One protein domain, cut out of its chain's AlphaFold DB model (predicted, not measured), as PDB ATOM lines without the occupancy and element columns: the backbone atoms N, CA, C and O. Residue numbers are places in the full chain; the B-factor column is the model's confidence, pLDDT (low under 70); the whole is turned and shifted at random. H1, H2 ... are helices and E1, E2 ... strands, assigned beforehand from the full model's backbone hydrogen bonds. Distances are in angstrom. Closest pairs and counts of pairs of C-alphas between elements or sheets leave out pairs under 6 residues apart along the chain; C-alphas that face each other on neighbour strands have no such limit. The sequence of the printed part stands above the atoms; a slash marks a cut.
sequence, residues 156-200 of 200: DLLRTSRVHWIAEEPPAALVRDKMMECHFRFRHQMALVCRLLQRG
ATOM      1  N   ASP A 156      -6.939  41.572  15.533       88.50
ATOM      2  CA  ASP A 156      -6.624  40.674  16.651       88.50
ATOM      3  C   ASP A 156      -7.106  39.241  16.413       88.50
ATOM      4  O   ASP A 156      -6.635  38.303  17.054       88.50
ATOM      5  N   LEU A 157      -8.018  39.055  15.454       90.12
ATOM      6  CA  LEU A 157      -8.627  37.770  15.140       90.12
ATOM      7  C   LEU A 157      -8.514  37.455  13.648       90.12
ATOM      8  O   LEU A 157      -8.860  38.269  12.790       90.12
ATOM      9  N   LEU A 158      -8.102  36.224  13.354       90.00
ATOM     10  CA  LEU A 158      -8.175  35.621  12.031       90.00
ATOM     11  C   LEU A 158      -9.009  34.347  12.126       90.00
ATOM     12  O   LEU A 158      -8.812  33.527  13.020       90.00
ATOM     13  N   ARG A 159      -9.909  34.160  11.165       91.00
ATOM     14  CA  ARG A 159     -10.597  32.889  10.937       91.00
ATOM     15  C   ARG A 159     -10.090  32.294   9.635       91.00
ATOM     16  O   ARG A 159      -9.883  33.015   8.663       91.00
ATOM     17  N   THR A 160      -9.890  30.988   9.630       89.88
ATOM     18  CA  THR A 160      -9.447  30.237   8.457       89.88
ATOM     19  C   THR A 160     -10.402  29.080   8.199       89.88
ATOM     20  O   THR A 160     -11.148  28.664   9.087       89.88
ATOM     21  N   SER A 161     -10.395  28.580   6.967       89.44
ATOM     22  CA  SER A 161     -11.032  27.317   6.613       89.44
ATOM     23  C   SER A 161     -10.292  26.136   7.262       89.44
ATOM     24  O   SER A 161      -9.498  26.296   8.188       89.44
ATOM     25  N   ARG A 162     -10.524  24.915   6.768       87.88
ATOM     26  CA  ARG A 162      -9.799  23.732   7.239       87.88
ATOM     27  C   ARG A 162      -8.283  23.960   7.162       87.88
ATOM     28  O   ARG A 162      -7.755  24.272   6.098       87.88
ATOM     29  N   VAL A 163      -7.612  23.775   8.295       89.62
ATOM     30  CA  VAL A 163      -6.151  23.842   8.403       89.62
ATOM     31  C   VAL A 163      -5.550  22.572   7.808       89.62
ATOM     32  O   VAL A 163      -6.002  21.469   8.118       89.62
ATOM     33  N   HIS A 164      -4.534  22.731   6.961       89.38
ATOM     34  CA  HIS A 164      -3.703  21.623   6.511       89.38
ATOM     35  C   HIS A 164      -2.634  21.330   7.568       89.38
ATOM     36  O   HIS A 164      -1.862  22.213   7.938       89.38
ATOM     37  N   TRP A 165      -2.589  20.089   8.046       89.94
ATOM     38  CA  TRP A 165      -1.570  19.630   8.981       89.94
ATOM     39  C   TRP A 165      -0.576  18.755   8.233       89.94
ATOM     40  O   TRP A 165      -0.941  17.698   7.731       89.94
ATOM     41  N   ILE A 166       0.694  19.167   8.204       88.56
ATOM     42  CA  ILE A 166       1.768  18.357   7.610       88.56
ATOM     43  C   ILE A 166       1.875  17.005   8.322       88.56
ATOM     44  O   ILE A 166       2.171  16.003   7.698       88.56
ATOM     45  N   ALA A 167       1.590  16.943   9.624       87.62
ATOM     46  CA  ALA A 167       1.554  15.689  10.374       87.62
ATOM     47  C   ALA A 167       0.260  14.875  10.163       87.62
ATOM     48  O   ALA A 167       0.014  13.958  10.939       87.62
ATOM     49  N   GLU A 168      -0.553  15.226   9.156       85.81
ATOM     50  CA  GLU A 168      -1.881  14.685   8.807       85.81
ATOM     51  C   GLU A 168      -2.971  14.940   9.859       85.81
ATOM     52  O   GLU A 168      -4.113  15.247   9.513       85.81
ATOM     53  N   GLU A 169      -2.610  14.921  11.138       88.94
ATOM     54  CA  GLU A 169      -3.501  15.147  12.266       88.94
ATOM     55  C   GLU A 169      -3.200  16.471  12.990       88.94
ATOM     56  O   GLU A 169      -2.042  16.908  13.065       88.94
ATOM     57  N   PRO A 170      -4.229  17.129  13.560       91.19
ATOM     58  CA  PRO A 170      -4.025  18.267  14.446       91.19
ATOM     59  C   PRO A 170      -3.255  17.856  15.713       91.19
ATOM     60  O   PRO A 170      -3.426  16.740  16.208       91.19
ATOM     61  N   PRO A 171      -2.471  18.765  16.320       91.31
ATOM     62  CA  PRO A 171      -1.795  18.491  17.581       91.31
ATOM     63  C   PRO A 171      -2.771  18.064  18.683       91.31
ATOM     64  O   PRO A 171      -3.828  18.670  18.853       91.31
ATOM     65  N   ALA A 172      -2.387  17.065  19.482       90.81
ATOM     66  CA  ALA A 172      -3.247  16.496  20.525       90.81
ATOM     67  C   ALA A 172      -3.773  17.544  21.527       90.81
ATOM     68  O   ALA A 172      -4.919  17.450  21.962       90.81
ATOM     69  N   ALA A 173      -2.969  18.565  21.848       89.75
ATOM     70  CA  ALA A 173      -3.393  19.691  22.685       89.75
ATOM     71  C   ALA A 173      -4.573  20.456  22.073       89.75
ATOM     72  O   ALA A 173      -5.580  20.676  22.734       89.75
ATOM     73  N   LEU A 174      -4.518  20.748  20.771       92.12
ATOM     74  CA  LEU A 174      -5.615  21.407  20.069       92.12
ATOM     75  C   LEU A 174      -6.879  20.532  20.008       92.12
ATOM     76  O   LEU A 174      -7.990  21.056  19.987       92.12
ATOM     77  N   VAL A 175      -6.734  19.204  19.961       91.69
ATOM     78  CA  VAL A 175      -7.879  18.278  19.965       91.69
ATOM     79  C   VAL A 175      -8.560  18.235  21.328       91.69
ATOM     80  O   VAL A 175      -9.781  18.348  21.391       91.69
ATOM     81  N   ARG A 176      -7.779  18.075  22.398       92.88
ATOM     82  CA  ARG A 176      -8.285  17.920  23.766       92.88
ATOM     83  C   ARG A 176      -8.779  19.242  24.349       92.88
ATOM     84  O   ARG A 176      -9.892  19.307  24.856       92.88
ATOM     85  N   ASP A 177      -7.962  20.283  24.242       93.12
ATOM     86  CA  ASP A 177      -8.157  21.545  24.962       93.12
ATOM     87  C   ASP A 177      -8.890  22.586  24.093       93.12
ATOM     88  O   ASP A 177      -9.214  23.681  24.549       93.12
ATOM     89  N   LYS A 178      -9.142  22.263  22.811       92.06
ATOM     90  CA  LYS A 178      -9.680  23.154  21.761       92.06
ATOM     91  C   LYS A 178      -8.868  24.430  21.528       92.06
ATOM     92  O   LYS A 178      -9.244  25.243  20.687       92.06
ATOM     93  N   MET A 179      -7.754  24.603  22.229       92.31
ATOM     94  CA  MET A 179      -6.881  25.762  22.165       92.31
ATOM     95  C   MET A 179      -5.424  25.334  22.295       92.31
ATOM     96  O   MET A 179      -5.110  24.329  22.928       92.31
ATOM     97  N   MET A 180      -4.530  26.090  21.672       92.94
ATOM     98  CA  MET A 180      -3.096  25.826  21.699       92.94
ATOM     99  C   MET A 180      -2.325  27.113  21.417       92.94
ATOM    100  O   MET A 180      -2.666  27.854  20.495       92.94
ATOM    101  N   GLU A 181      -1.245  27.352  22.157       92.62
ATOM    102  CA  GLU A 181      -0.266  28.369  21.778       92.62
ATOM    103  C   GLU A 181       0.544  27.910  20.567       92.62
ATOM    104  O   GLU A 181       1.014  26.773  20.485       92.62
ATOM    105  N   CYS A 182       0.722  28.808  19.608       89.94
ATOM    106  CA  CYS A 182       1.483  28.538  18.404       89.94
ATOM    107  C   CYS A 182       2.291  29.761  17.980       89.94
ATOM    108  O   CYS A 182       1.998  30.902  18.341       89.94
ATOM    109  N   HIS A 183       3.317  29.527  17.169       89.94
ATOM    110  CA  HIS A 183       3.971  30.602  16.443       89.94
ATOM    111  C   HIS A 183       3.287  30.795  15.097       89.94
ATOM    112  O   HIS A 183       3.188  29.866  14.298       89.94
ATOM    113  N   PHE A 184       2.860  32.024  14.841       88.06
ATOM    114  CA  PHE A 184       2.171  32.420  13.628       88.06
ATOM    115  C   PHE A 184       3.042  33.358  12.792       88.06
ATOM    116  O   PHE A 184       3.752  34.214  13.324       88.06
ATOM    117  N   ARG A 185       2.973  33.218  11.468       86.81
ATOM    118  CA  ARG A 185       3.578  34.138  10.501       86.81
ATOM    119  C   ARG A 185       2.567  34.395   9.397       86.81
ATOM    120  O   ARG A 185       2.135  33.463   8.737       86.81
ATOM    121  N   PHE A 186       2.234  35.664   9.177       83.69
ATOM    122  CA  PHE A 186       1.222  36.040   8.188       83.69
ATOM    123  C   PHE A 186       1.769  36.152   6.759       83.69
ATOM    124  O   PHE A 186       1.115  35.743   5.808       83.69
ATOM    125  N   ARG A 187       2.970  36.719   6.588       82.38
ATOM    126  CA  ARG A 187       3.625  36.857   5.278       82.38
ATOM    127  C   ARG A 187       5.049  36.344   5.325       82.38
ATOM    128  O   ARG A 187       5.718  36.407   6.360       82.38
ATOM    129  N   HIS A 188       5.522  35.891   4.171       72.81
ATOM    130  CA  HIS A 188       6.928  35.591   3.952       72.81
ATOM    131  C   HIS A 188       7.790  36.785   4.398       72.81
ATOM    132  O   HIS A 188       7.450  37.923   4.091       72.81
ATOM    133  N   GLN A 189       8.864  36.514   5.147       77.12
ATOM    134  CA  GLN A 189       9.774  37.496   5.774       77.12
ATOM    135  C   GLN A 189       9.262  38.232   7.026       77.12
ATOM    136  O   GLN A 189      10.042  38.941   7.656       77.12
ATOM    137  N   MET A 190       8.010  38.041   7.460       81.69
ATOM    138  CA  MET A 190       7.586  38.557   8.769       81.69
ATOM    139  C   MET A 190       8.151  37.708   9.917       81.69
ATOM    140  O   MET A 190       8.362  36.495   9.783       81.69
ATOM    141  N   ALA A 191       8.370  38.339  11.071       82.56
ATOM    142  CA  ALA A 191       8.738  37.634  12.292       82.56
ATOM    143  C   ALA A 191       7.638  36.642  12.707       82.56
ATOM    144  O   ALA A 191       6.453  36.861  12.448       82.56
ATOM    145  N   LEU A 192       8.048  35.542  13.343       84.50
ATOM    146  CA  LEU A 192       7.108  34.663  14.030       84.50
ATOM    147  C   LEU A 192       6.608  35.375  15.280       84.50
ATOM    148  O   LEU A 192       7.397  35.971  16.013       84.50
ATOM    149  N   VAL A 193       5.309  35.285  15.523       85.00
ATOM    150  CA  VAL A 193       4.665  35.896  16.680       85.00
ATOM    151  C   VAL A 193       3.875  34.838  17.442       85.00
ATOM    152  O   VAL A 193       3.200  34.013  16.828       85.00
ATOM    153  N   CYS A 194       3.971  34.831  18.773       87.38
ATOM    154  CA  CYS A 194       3.195  33.903  19.597       87.38
ATOM    155  C   CYS A 194       1.709  34.285  19.553       87.38
ATOM    156  O   CYS A 194       1.365  35.464  19.695       87.38
ATOM    157  N   ARG A 195       0.837  33.314  19.280       89.75
ATOM    158  CA  ARG A 195      -0.612  33.490  19.128       89.75
ATOM    159  C   ARG A 195      -1.355  32.282  19.678       89.75
ATOM    160  O   ARG A 195      -0.856  31.161  19.625       89.75
ATOM    161  N   LEU A 196      -2.582  32.518  20.127       89.38
ATOM    162  CA  LEU A 196      -3.510  31.463  20.505       89.38
ATOM    163  C   LEU A 196      -4.265  30.974  19.263       89.38
ATOM    164  O   LEU A 196      -4.899  31.763  18.564       89.38
ATOM    165  N   LEU A 197      -4.195  29.674  18.990       87.56
ATOM    166  CA  LEU A 197      -5.009  28.996  17.989       87.56
ATOM    167  C   LEU A 197      -6.174  28.302  18.688       87.56
ATOM    168  O   LEU A 197      -5.952  27.507  19.597       87.56
ATOM    169  N   GLN A 198      -7.395  28.554  18.223       88.62
ATOM    170  CA  GLN A 198      -8.609  27.917  18.722       88.62
ATOM    171  C   GLN A 198      -9.256  27.063  17.630       88.62
ATOM    172  O   GLN A 198      -9.371  27.485  16.477       88.62
ATOM    173  N   ARG A 199      -9.696  25.861  17.999       83.44
ATOM    174  CA  ARG A 199     -10.507  24.981  17.159       83.44
ATOM    175  C   ARG A 199     -11.985  25.328  17.358       83.44
ATOM    176  O   ARG A 199     -12.505  25.155  18.459       83.44
ATOM    177  N   GLY A 200     -12.607  25.838  16.294       73.62
ATOM    178  CA  GLY A 200     -14.056  26.053  16.200       73.62
ATOM    179  C   GLY A 200     -14.840  24.763  16.018       73.62
ATOM    180  O   GLY A 200     -14.228  23.747  15.603       73.62
TER     181      GLY A 200
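AT A GLANCE: This is residues 156 to 200 of the 200 residues of the protein "mitochondrial tRNA-specific 2-thiouridylase 1 isoform X3" of Puma concolor (UniProt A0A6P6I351). A two-stranded antiparallel hairpin, E1 and E2, has the short helix H1 at one end and the strands' connecting loop, residues 185 to 192, at the other. A long stretch without a named element, residues 156 to 171, leads into H1, and its residues 164 to 169 stick out. The printed part has 45 residues, with H1, E1 and E2 in that order, a mixed class with under half of the residues in named elements. It is only just compact, close to loose, with a radius of gyration of the C-alphas of 11.2 A and spans of 31 by 22 by 17 A.

IN THESE COORDINATES: E1, residues 179 to 184, measures 14.1 A from its first C-alpha at (-6.881, 25.762, 22.165). E2, residues 193 to 198, measures 15.6 A and ends at (-8.609, 27.917, 18.722). H1, residues 172 to 177, measures 8.3 A.

HOW THE PARTS SIT: E1 and E2 form a hairpin, antiparallel at 148 degrees, with N 182 and O 195 within hydrogen-bond range at 2.8 A. The closest C-alphas of H1 and E1, Leu 174 and Met 180, are 5.3 A apart. In H1 every O i to N i+4 pair is within hydrogen-bond range.

THE WHOLE: The C-alphas farthest apart, Arg 176 and Gln 189, are 32.1 A apart. The printed part has no cut, and no printed residue is under 70 in pLDDT.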